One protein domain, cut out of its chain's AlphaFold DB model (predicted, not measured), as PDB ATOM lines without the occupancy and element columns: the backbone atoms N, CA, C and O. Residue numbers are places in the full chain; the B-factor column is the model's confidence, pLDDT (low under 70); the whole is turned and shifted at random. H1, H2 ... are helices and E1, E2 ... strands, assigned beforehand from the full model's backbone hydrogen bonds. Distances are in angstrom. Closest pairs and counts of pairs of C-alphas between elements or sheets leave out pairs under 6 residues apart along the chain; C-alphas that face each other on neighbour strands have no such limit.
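This is residues 4 to 91 of the 92 residues of an uncharacterized protein of uncultured Clostridium sp (UniProt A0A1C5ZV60). With little regular structure, loops join a small three-stranded sheet, E2, E1 and E5, to the short strand pair E3 and E4 beside E2; H2 grazes the sheet near E2, and short H1 lies out at one end. The 88 printed residues hold five named strands and two named helices, in the order E1 E2 E3 H1 E4 E5 H2. Both sheets, E2 - E1 - E5 and E3 - E4, are antiparallel. The class is mixed, with 34 residues in named elements; the whole is compact, radius of gyration of the C-alphas 12.1 A, spans 36 by 32 by 25 A.

E1, residues 11 to 14, begins at C-alpha 11 (262.698, 226.129, 282.133). E2 is 20 to 22, E3 33 to 35, H1 39 to 43, E4 53 to 55 and E5 66 to 70, 11.5 A long. H2, 76 to 86, is 15.0 A long and ends at C-alpha 86 (258.293, 239.142, 278.853).

E1 and E2 form a hairpin, with N 13 and O 21 2.9 A apart. N 12 of E1 and O 69 of its neighbour E5 are within hydrogen-bond range at 2.8 A, as are N 34 and O 54 of the neighbours E3 and E4 at 2.9 A. The closest C-alphas of E2 and E3, Tyr 22 and Val 34, are 6.1 A apart, as are those of E2 and H2, Tyr 22 and Ala 79. H1 and H2 are apart; in both, every O i to N i+4 pair is within hydrogen-bond range.

The C-alphas of Asp 5 and Arg 44 are the two farthest apart, 36.4 A. The printed part has no cut and no long link; residues 89 to 91 have pLDDT under 70.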
ATOM      1  N   ARG A   4     266.953 214.487 277.630       70.81
ATOM      2  CA  ARG A   4     265.741 214.697 278.437       70.81
ATOM      3  C   ARG A   4     266.011 215.009 279.912       70.81
ATOM      4  O   ARG A   4     265.127 215.546 280.556       70.81
ATOM      5  N   ASP A   5     267.198 214.696 280.433       80.75
ATOM      6  CA  ASP A   5     267.572 215.010 281.820       80.75
ATOM      7  C   ASP A   5     268.061 216.464 281.980       80.75
ATOM      8  O   ASP A   5     268.258 216.925 283.100       80.75
ATOM      9  N   MET A   6     268.315 217.169 280.869       88.06
ATOM     10  CA  MET A   6     268.858 218.535 280.874       88.06
ATOM     11  C   MET A   6     267.781 219.619 280.925       88.06
ATOM     12  O   MET A   6     268.097 220.757 281.254       88.06
ATOM     13  N   TYR A   7     266.542 219.264 280.589       93.31
ATOM     14  CA  TYR A   7     265.427 220.192 280.483       93.31
ATOM     15  C   TYR A   7     264.294 219.743 281.392       93.31
ATOM     16  O   TYR A   7     263.989 218.555 281.492       93.31
ATOM     17  N   SER A   8     263.650 220.712 282.017       94.75
ATOM     18  CA  SER A   8     262.544 220.530 282.942       94.75
ATOM     19  C   SER A   8     261.395 221.460 282.584       94.75
ATOM     20  O   SER A   8     261.571 222.524 281.991       94.75
ATOM     21  N   ALA A   9     260.184 221.063 282.965       95.69
ATOM     22  CA  ALA A   9     259.048 221.965 282.903       95.69
ATOM     23  C   ALA A   9     259.328 223.164 283.822       95.69
ATOM     24  O   ALA A   9     259.811 222.986 284.940       95.69
ATOM     25  N   GLY A  10     259.062 224.372 283.340       95.75
ATOM     26  CA  GLY A  10     259.421 225.610 284.024       95.75
ATOM     27  C   GLY A  10     260.693 226.265 283.510       95.75
ATOM     28  O   GLY A  10     260.921 227.439 283.811       95.75
ATOM     29  N   ASP A  11     261.497 225.554 282.721       96.50
ATOM     30  CA  ASP A  11     262.698 226.129 282.133       96.50
ATOM     31  C   ASP A  11     262.350 227.174 281.075       96.50
ATOM     32  O   ASP A  11     261.443 227.008 280.256       96.50
ATOM     33  N   ILE A  12     263.127 228.249 281.081       95.12
ATOM     34  CA  ILE A  12     263.142 229.262 280.038       95.12
ATOM     35  C   ILE A  12     264.335 228.934 279.157       95.12
ATOM     36  O   ILE A  12     265.478 228.959 279.621       95.12
ATOM     37  N   ILE A  13     264.060 228.631 277.898       93.88
ATOM     38  CA  ILE A  13     265.076 228.309 276.906       93.88
ATOM     39  C   ILE A  13     265.324 229.503 275.994       93.88
ATOM     40  O   ILE A  13     264.408 230.265 275.687       93.88
ATOM     41  N   GLU A  14     266.564 229.656 275.556       92.69
ATOM     42  CA  GLU A  14     266.978 230.611 274.534       92.69
ATOM     43  C   GLU A  14     267.616 229.850 273.371       92.69
ATOM     44  O   GLU A  14     268.460 228.983 273.584       92.69
ATOM     45  N   TYR A  15     267.190 230.154 272.147       90.44
ATOM     46  CA  TYR A  15     267.729 229.561 270.925       90.44
ATOM     47  C   TYR A  15     268.858 230.418 270.342       90.44
ATOM     48  O   TYR A  15     268.923 231.632 270.567       90.44
ATOM     49  N   GLU A  16     269.680 229.818 269.478       84.75
ATOM     50  CA  GLU A  16     270.626 230.550 268.631       84.75
ATOM     51  C   GLU A  16     269.874 231.567 267.748       84.75
ATOM     52  O   GLU A  16     269.205 231.218 266.775       84.75
ATOM     53  N   GLY A  17     269.945 232.847 268.120       82.19
ATOM     54  CA  GLY A  17     269.157 233.931 267.517       82.19
ATOM     55  C   GLY A  17     268.396 234.790 268.530       82.19
ATOM     56  O   GLY A  17     267.821 235.806 268.144       82.19
ATOM     57  N   GLY A  18     268.413 234.418 269.815       84.44
ATOM     58  CA  GLY A  18     267.842 235.202 270.917       84.44
ATOM     59  C   GLY A  18     266.336 235.016 271.114       84.44
ATOM     60  O   GLY A  18     265.752 235.633 272.005       84.44
ATOM     61  N   GLY A  19     265.699 234.163 270.306       87.56
ATOM     62  CA  GLY A  19     264.328 233.728 270.553       87.56
ATOM     63  C   GLY A  19     264.260 232.954 271.864       87.56
ATOM     64  O   GLY A  19     265.158 232.168 272.160       87.56
ATOM     65  N   ARG A  20     263.202 233.172 272.643       91.00
ATOM     66  CA  ARG A  20     262.988 232.477 273.912       91.00
ATOM     67  C   ARG A  20     261.675 231.735 273.903       91.00
ATOM     68  O   ARG A  20     260.719 232.194 273.285       91.00
ATOM     69  N   ASP A  21     261.636 230.644 274.643       92.50
ATOM     70  CA  ASP A  21     260.421 229.899 274.935       92.50
ATOM     71  C   ASP A  21     260.418 229.437 276.388       92.50
ATOM     72  O   ASP A  21     261.442 229.414 277.070       92.50
ATOM     73  N   TYR A  22     259.232 229.063 276.849       94.44
ATOM     74  CA  TYR A  22     259.014 228.478 278.160       94.44
ATOM     75  C   TYR A  22     258.583 227.021 277.993       94.44
ATOM     76  O   TYR A  22     257.663 226.734 277.220       94.44
ATOM     77  N   LEU A  23     259.234 226.112 278.719       95.75
ATOM     78  CA  LEU A  23     258.924 224.687 278.690       95.75
ATOM     79  C   LEU A  23     257.740 224.369 279.600       95.75
ATOM     80  O   LEU A  23     257.790 224.525 280.819       95.75
ATOM     81  N   VAL A  24     256.676 223.865 278.990       96.31
ATOM     82  CA  VAL A  24     255.408 223.529 279.630       96.31
ATOM     83  C   VAL A  24     255.279 222.017 279.778       96.31
ATOM     84  O   VAL A  24     255.566 221.260 278.850       96.31
ATOM     85  N   SER A  25     254.795 221.584 280.938       95.00
ATOM     86  CA  SER A  25     254.220 220.259 281.142       95.00
ATOM     87  C   SER A  25     252.708 220.362 280.978       95.00
ATOM     88  O   SER A  25     252.053 221.126 281.688       95.00
ATOM     89  N   ILE A  26     252.144 219.586 280.056       91.19
ATOM     90  CA  ILE A  26     250.700 219.543 279.812       91.19
ATOM     91  C   ILE A  26     250.132 218.309 280.514       91.19
ATOM     92  O   ILE A  26     250.657 217.207 280.366       91.19
ATOM     93  N   GLU A  27     249.077 218.488 281.308       89.00
ATOM     94  CA  GLU A  27     248.438 217.374 282.014       89.00
ATOM     95  C   GLU A  27     247.898 216.343 281.011       89.00
ATOM     96  O   GLU A  27     247.146 216.681 280.101       89.00
ATOM     97  N   GLY A  28     248.290 215.078 281.185       89.00
ATOM     98  CA  GLY A  28     247.885 213.978 280.306       89.00
ATOM     99  C   GLY A  28     248.766 213.771 279.070       89.00
ATOM    100  O   GLY A  28     248.598 212.759 278.396       89.00
ATOM    101  N   GLU A  29     249.730 214.657 278.810       90.44
ATOM    102  CA  GLU A  29     250.669 214.550 277.689       90.44
ATOM    103  C   GLU A  29     252.084 214.222 278.181       90.44
ATOM    104  O   GLU A  29     252.558 214.749 279.189       90.44
ATOM    105  N   GLU A  30     252.802 213.364 277.457       88.88
ATOM    106  CA  GLU A  30     254.183 213.024 277.803       88.88
ATOM    107  C   GLU A  30     255.184 214.026 277.208       88.88
ATOM    108  O   GLU A  30     255.166 214.324 276.013       88.88
ATOM    109  N   GLY A  31     256.137 214.476 278.026       91.38
ATOM    110  CA  GLY A  31     257.257 215.314 277.594       91.38
ATOM    111  C   GLY A  31     257.072 216.805 277.869       91.38
ATOM    112  O   GLY A  31     256.221 217.214 278.652       91.38
ATOM    113  N   LEU A  32     257.936 217.610 277.248       94.69
ATOM    114  CA  LEU A  32     257.962 219.064 277.388       94.69
ATOM    115  C   LEU A  32     257.447 219.714 276.115       94.69
ATOM    116  O   LEU A  32     257.687 219.211 275.015       94.69
ATOM    117  N   TRP A  33     256.773 220.841 276.280       95.44
ATOM    118  CA  TRP A  33     256.046 221.521 275.222       95.44
ATOM    119  C   TRP A  33     256.387 223.003 275.204       95.44
ATOM    120  O   TRP A  33     256.704 223.582 276.236       95.44
ATOM    121  N   VAL A  34     256.297 223.625 274.036       94.12
ATOM    122  CA  VAL A  34     256.444 225.075 273.868       94.12
ATOM    123  C   VAL A  34     255.187 225.650 273.238       94.12
ATOM    124  O   VAL A  34     254.526 224.983 272.433       94.12
ATOM    125  N   ASN A  35     254.848 226.886 273.601       92.50
ATOM    126  CA  ASN A  35     253.731 227.601 272.999       92.50
ATOM    127  C   ASN A  35     253.966 227.794 271.494       92.50
ATOM    128  O   ASN A  35     254.999 228.297 271.068       92.50
ATOM    129  N   ALA A  36     252.967 227.448 270.690       91.12
ATOM    130  CA  ALA A  36     252.963 227.648 269.245       91.12
ATOM    131  C   ALA A  36     251.955 228.719 268.798       91.12
ATOM    132  O   ALA A  36     251.863 229.018 267.604       91.12
ATOM    133  N   CYS A  37     251.200 229.315 269.727       90.19
ATOM    134  CA  CYS A  37     250.306 230.416 269.404       90.19
ATOM    135  C   CYS A  37     251.100 231.665 269.016       90.19
ATOM    136  O   CYS A  37     251.992 232.108 269.742       90.19
ATOM    137  N   ASN A  38     250.721 232.275 267.893       86.81
ATOM    138  CA  ASN A  38     251.304 233.536 267.457       86.81
ATOM    139  C   ASN A  38     251.013 234.650 268.489       86.81
ATOM    140  O   ASN A  38     249.845 234.822 268.861       86.81
ATOM    141  N   PRO A  39     252.013 235.463 268.887       84.75
ATOM    142  CA  PRO A  39     251.822 236.565 269.832       84.75
ATOM    143  C   PRO A  39     250.665 237.504 269.467       84.75
ATOM    144  O   PRO A  39     249.884 237.893 270.332       84.75
ATOM    145  N   SER A  40     250.475 237.797 268.174       86.50
ATOM    146  CA  SER A  40     249.391 238.670 267.702       86.50
ATOM    147  C   SER A  40     247.992 238.082 267.917       86.50
ATOM    148  O   SER A  40     247.027 238.832 268.052       86.50
ATOM    149  N   TRP A  41     247.848 236.753 267.948       90.06
ATOM    150  CA  TRP A  41     246.571 236.106 268.260       90.06
ATOM    151  C   TRP A  41     246.261 236.206 269.747       90.06
ATOM    152  O   TRP A  41     245.122 236.514 270.101       90.06
ATOM    153  N   ILE A  42     247.280 236.016 270.585       87.81
ATOM    154  CA  ILE A  42     247.177 236.134 272.040       87.81
ATOM    155  C   ILE A  42     246.829 237.575 272.427       87.81
ATOM    156  O   ILE A  42     245.846 237.812 273.123       87.81
ATOM    157  N   GLU A  43     247.556 238.563 271.896       85.94
ATOM    158  CA  GLU A  43     247.313 239.986 272.181       85.94
ATOM    159  C   GLU A  43     245.914 240.456 271.746       85.94
ATOM    160  O   GLU A  43     245.330 241.345 272.365       85.94
ATOM    161  N   ARG A  44     245.356 239.861 270.684       89.19
ATOM    162  CA  ARG A  44     244.004 240.164 270.190       89.19
ATOM    163  C   ARG A  44     242.905 239.359 270.889       89.19
ATOM    164  O   ARG A  44     241.740 239.527 270.528       89.19
ATOM    165  N   GLY A  45     243.252 238.482 271.832       88.62
ATOM    166  CA  GLY A  45     242.310 237.596 272.520       88.62
ATOM    167  C   GLY A  45     241.647 236.563 271.603       88.62
ATOM    168  O   GLY A  45     240.548 236.102 271.896       88.62
ATOM    169  N   LEU A  46     242.273 236.229 270.468       90.50
ATOM    170  CA  LEU A  46     241.775 235.207 269.537       90.50
ATOM    171  C   LEU A  46     242.114 233.786 270.004       90.50
ATOM    172  O   LEU A  46     241.423 232.840 269.634       90.50
ATOM    173  N   ARG A  47     243.193 233.655 270.778       89.94
ATOM    174  CA  ARG A  47     243.697 232.425 271.395       89.94
ATOM    175  C   ARG A  47     244.271 232.760 272.765       89.94
ATOM    176  O   ARG A  47     244.801 233.855 272.941       89.94
ATOM    177  N   SER A  48     244.205 231.822 273.697       87.38
ATOM    178  CA  SER A  48     244.980 231.881 274.935       87.38
ATOM    179  C   SER A  48     246.390 231.328 274.723       87.38
ATOM    180  O   SER A  48     246.660 230.605 273.763       87.38
ATOM    181  N   PHE A  49     247.317 231.694 275.609       85.75
ATOM    182  CA  PHE A  49     248.667 231.133 275.609       85.75
ATOM    183  C   PHE A  49     248.601 229.611 275.811       85.75
ATOM    184  O   PHE A  49     247.837 229.147 276.656       85.75
ATOM    185  N   CYS A  50     249.377 228.845 275.038       90.56
ATOM    186  CA  CYS A  50     249.333 227.378 275.004       90.56
ATOM    187  C   CYS A  50     248.009 226.744 274.527       90.56
ATOM    188  O   CYS A  50     247.845 225.535 274.682       90.56
ATOM    189  N   ASP A  51     247.103 227.490 273.877       91.12
ATOM    190  CA  ASP A  51     245.982 226.880 273.129       91.12
ATOM    191  C   ASP A  51     246.490 225.951 272.010       91.12
ATOM    192  O   ASP A  51     245.818 224.999 271.615       91.12
ATOM    193  N   GLU A  52     247.680 226.246 271.482       92.31
ATOM    194  CA  GLU A  52     248.419 225.414 270.544       92.31
ATOM    195  C   GLU A  52     249.856 225.268 271.051       92.31
ATOM    196  O   GLU A  52     250.530 226.263 271.331       92.31
ATOM    197  N   CYS A  53     250.333 224.027 271.148       92.56
ATOM    198  CA  CYS A  53     251.664 223.690 271.643       92.56
ATOM    199  C   CYS A  53     252.387 222.746 270.682       92.56
ATOM    200  O   CYS A  53     251.762 221.991 269.934       92.56
ATOM    201  N   ARG A  54     253.720 222.763 270.726       92.50
ATOM    202  CA  ARG A  54     254.575 221.802 270.016       92.50
ATOM    203  C   ARG A  54     255.448 221.033 271.002       92.50
ATOM    204  O   ARG A  54     255.936 221.649 271.949       92.50
ATOM    205  N   PRO A  55     255.685 219.727 270.789       93.75
ATOM    206  CA  PRO A  55     256.617 218.987 271.624       93.75
ATOM    207  C   PRO A  55     258.024 219.553 271.433       93.75
ATOM    208  O   PRO A  55     258.521 219.615 270.311       93.75
ATOM    209  N   PHE A  56     258.687 219.917 272.524       93.12
ATOM    210  CA  PHE A  56     260.022 220.517 272.510       93.12
ATOM    211  C   PHE A  56     261.090 219.579 271.931       93.12
ATOM    212  O   PHE A  56     262.047 220.001 271.296       93.12
ATOM    213  N   PHE A  57     260.917 218.267 272.088       90.19
ATOM    214  CA  PHE A  57     261.834 217.297 271.489       90.19
ATOM    215  C   PHE A  57     261.491 216.948 270.028       90.19
ATOM    216  O   PHE A  57     262.185 216.124 269.430       90.19
ATOM    217  N   SER A  58     260.448 217.556 269.443       83.81
ATOM    218  CA  SER A  58     260.118 217.402 268.020       83.81
ATOM    219  C   SER A  58     261.039 218.253 267.154       83.81
ATOM    220  O   SER A  58     261.454 219.333 267.562       83.81
ATOM    221  N   ASP A  59     261.358 217.759 265.955       78.38
ATOM    222  CA  ASP A  59     262.080 218.501 264.905       78.38
ATOM    223  C   ASP A  59     263.356 219.223 265.373       78.38
ATOM    224  O   ASP A  59     263.743 220.233 264.792       78.38
ATOM    225  N   ARG A  60     264.030 218.684 266.402       84.19
ATOM    226  CA  ARG A  60     265.297 219.207 266.942       84.19
ATOM    227  C   ARG A  60     265.217 220.635 267.494       84.19
ATOM    228  O   ARG A  60     266.234 221.312 267.545       84.19
ATOM    229  N   LEU A  61     264.057 221.072 267.987       83.88
ATOM    230  CA  LEU A  61     263.943 222.384 268.648       83.88
ATOM    231  C   LEU A  61     264.942 222.549 269.813       83.88
ATOM    232  O   LEU A  61     265.392 223.651 270.083       83.88
ATOM    233  N   TYR A  62     265.340 221.458 270.469       87.75
ATOM    234  CA  TYR A  62     266.355 221.472 271.524       87.75
ATOM    235  C   TYR A  62     267.799 221.707 271.037       87.75
ATOM    236  O   TYR A  62     268.670 221.994 271.857       87.75
ATOM    237  N   GLU A  63     268.106 221.537 269.746       89.50
ATOM    238  CA  GLU A  63     269.473 221.729 269.244       89.50
ATOM    239  C   GLU A  63     269.838 223.220 269.318       89.50
ATOM    240  O   GLU A  63     269.198 224.058 268.691       89.50
ATOM    241  N   GLY A  64     270.859 223.547 270.116       87.06
ATOM    242  CA  GLY A  64     271.286 224.933 270.348       87.06
ATOM    243  C   GLY A  64     270.428 225.706 271.357       87.06
ATOM    244  O   GLY A  64     270.680 226.887 271.569       87.06
ATOM    245  N   ALA A  65     269.437 225.062 271.987       91.38
ATOM    246  CA  ALA A  65     268.631 225.676 273.037       91.38
ATOM    247  C   ALA A  65     269.345 225.598 274.396       91.38
ATOM    248  O   ALA A  65     269.612 224.505 274.908       91.38
ATOM    249  N   GLU A  66     269.599 226.749 275.012       93.62
ATOM    250  CA  GLU A  66     270.207 226.853 276.339       93.62
ATOM    251  C   GLU A  66     269.162 227.224 277.390       93.62
ATOM    252  O   GLU A  66     268.320 228.091 277.168       93.62
ATOM    253  N   VAL A  67     269.221 226.587 278.561       94.56
ATOM    254  CA  VAL A  67     268.384 226.982 279.701       94.56
ATOM    255  C   VAL A  67     268.966 228.256 280.308       94.56
ATOM    256  O   VAL A  67     270.045 228.239 280.898       94.56
ATOM    257  N   VAL A  68     268.238 229.364 280.181       94.25
ATOM    258  CA  VAL A  68     268.647 230.694 280.666       94.25
ATOM    259  C   VAL A  68     267.913 231.118 281.937       94.25
ATOM    260  O   VAL A  68     268.220 232.153 282.528       94.25
ATOM    261  N   GLY A  69     266.946 230.323 282.386       94.25
ATOM    262  CA  GLY A  69     266.217 230.566 283.621       94.25
ATOM    263  C   GLY A  69     265.211 229.471 283.931       94.25
ATOM    264  O   GLY A  69     265.032 228.536 283.158       94.25
ATOM    265  N   HIS A  70     264.544 229.613 285.072       95.81
ATOM    266  CA  HIS A  70     263.499 228.703 285.518       95.81
ATOM    267  C   HIS A  70     262.440 229.482 286.300       95.81
ATOM    268  O   HIS A  70     262.783 230.321 287.138       95.81
ATOM    269  N   LEU A  71     261.162 229.216 286.039       93.88
ATOM    270  CA  LEU A  71     260.049 229.851 286.735       93.88
ATOM    271  C   LEU A  71     258.894 228.871 286.949       93.88
ATOM    272  O   LEU A  71     258.294 228.391 285.993       93.88
ATOM    273  N   GLY A  72     258.487 228.699 288.206       93.81
ATOM    274  CA  GLY A  72     257.269 227.965 288.555       93.81
ATOM    275  C   GLY A  72     257.380 226.457 288.334       93.81
ATOM    276  O   GLY A  72     258.472 225.902 288.358       93.81
ATOM    277  N   GLY A  73     256.235 225.792 288.178       94.19
ATOM    278  CA  GLY A  73     256.160 224.336 288.021       94.19
ATOM    279  C   GLY A  73     256.086 223.861 286.569       94.19
ATOM    280  O   GLY A  73     255.887 222.671 286.339       94.19
ATOM    281  N   GLY A  74     256.177 224.771 285.594       94.31
ATOM    282  CA  GLY A  74     255.983 224.434 284.185       94.31
ATOM    283  C   GLY A  74     254.522 224.301 283.771       94.31
ATOM    284  O   GLY A  74     254.230 223.616 282.796       94.31
ATOM    285  N   THR A  75     253.595 224.908 284.513       94.75
ATOM    286  CA  THR A  75     252.167 224.896 284.168       94.75
ATOM    287  C   THR A  75     251.854 225.902 283.057       94.75
ATOM    288  O   THR A  75     252.608 226.848 282.828       94.75
ATOM    289  N   VAL A  76     250.704 225.750 282.390       92.25
ATOM    290  CA  VAL A  76     250.215 226.751 281.422       92.25
ATOM    291  C   VAL A  76     250.007 228.120 282.085       92.25
ATOM    292  O   VAL A  76     250.275 229.150 281.470       92.25
ATOM    293  N   GLU A  77     249.586 228.151 283.353       93.06
ATOM    294  CA  GLU A  77     249.430 229.398 284.113       93.06
ATOM    295  C   GLU A  77     250.778 230.085 284.367       93.06
ATOM    296  O   GLU A  77     250.904 231.294 284.156       93.06
ATOM    297  N   ASP A  78     251.806 229.327 284.763       94.06
ATOM    298  CA  ASP A  78     253.163 229.857 284.928       94.06
ATOM    299  C   ASP A  78     253.724 230.381 283.599       94.06
ATOM    300  O   ASP A  78     254.301 231.470 283.560       94.06
ATOM    301  N   ALA A  79     253.501 229.640 282.510       92.00
ATOM    302  CA  ALA A  79     253.926 230.010 281.165       92.00
ATOM    303  C   ALA A  79     253.240 231.297 280.682       92.00
ATOM    304  O   ALA A  79     253.896 232.208 280.174       92.00
ATOM    305  N   SER A  80     251.925 231.412 280.898       91.44
ATOM    306  CA  SER A  80     251.160 232.615 280.563       91.44
ATOM    307  C   SER A  80     251.607 233.820 281.390       91.44
ATOM    308  O   SER A  80     251.686 234.923 280.851       91.44
ATOM    309  N   ARG A  81     251.911 233.636 282.683       92.50
ATOM    310  CA  ARG A  81     252.449 234.708 283.534       92.50
ATOM    311  C   ARG A  81     253.808 235.174 283.019       92.50
ATOM    312  O   ARG A  81     254.004 236.371 282.825       92.50
ATOM    313  N   TRP A  82     254.704 234.232 282.732       91.56
ATOM    314  CA  TRP A  82     256.014 234.535 282.165       91.56
ATOM    315  C   TRP A  82     255.900 235.307 280.848       91.56
ATOM    316  O   TRP A  82     256.572 236.325 280.674       91.56
ATOM    317  N   TYR A  83     255.022 234.867 279.943       89.81
ATOM    318  CA  TYR A  83     254.784 235.554 278.678       89.81
ATOM    319  C   TYR A  83     254.295 236.987 278.896       89.81
ATOM    320  O   TYR A  83     254.834 237.906 278.292       89.81
ATOM    321  N   GLU A  84     253.333 237.220 279.789       89.31
ATOM    322  CA  GLU A  84     252.826 238.572 280.054       89.31
ATOM    323  C   GLU A  84     253.912 239.528 280.575       89.31
ATOM    324  O   GLU A  84     253.925 240.702 280.196       89.31
ATOM    325  N   GLU A  85     254.853 239.025 281.379       89.31
ATOM    326  CA  GLU A  85     255.998 239.790 281.891       89.31
ATOM    327  C   GLU A  85     257.088 240.030 280.829       89.31
ATOM    328  O   GLU A  85     257.817 241.021 280.901       89.31
ATOM    329  N   ASN A  86     257.189 239.157 279.819       85.31
ATOM    330  CA  ASN A  86     258.293 239.142 278.853       85.31
ATOM    331  C   ASN A  86     257.877 239.432 277.402       85.31
ATOM    332  O   ASN A  86     258.745 239.571 276.544       85.31
ATOM    333  N   LYS A  87     256.586 239.603 277.093       80.19
ATOM    334  CA  LYS A  87     256.074 239.832 275.724       80.19
ATOM    335  C   LYS A  87     256.660 241.059 275.025       80.19
ATOM    336  O   LYS A  87     256.664 241.127 273.801       80.19
ATOM    337  N   ALA A  88     257.199 242.019 275.778       76.19
ATOM    338  CA  ALA A  88     257.944 243.140 275.210       76.19
ATOM    339  C   ALA A  88     259.242 242.696 274.504       76.19
ATOM    340  O   ALA A  88     259.636 243.321 273.524       76.19
ATOM    341  N   LEU A  89     259.868 241.606 274.961       67.88
ATOM    342  CA  LEU A  89     261.062 241.009 274.352       67.88
ATOM    343  C   LEU A  89     260.741 240.270 273.044       67.88
ATOM    344  O   LEU A  89     261.608 240.142 272.190       67.88
ATOM    345  N   TYR A  90     259.489 239.848 272.855       63.47
ATOM    346  CA  TYR A  90     259.009 239.207 271.625       63.47
ATOM    347  C   TYR A  90     258.727 240.196 270.476       63.47
ATOM    348  O   TYR A  90     258.360 239.771 269.385       63.47
ATOM    349  N   ARG A  91     258.864 241.511 270.699       54.62
ATOM    350  CA  ARG A  91     258.576 242.567 269.706       54.62
ATOM    351  C   ARG A  91     259.777 242.966 268.829       54.62
ATOM    352  O   ARG A  91     259.721 244.029 268.211       54.62
TER     353      ARG A  91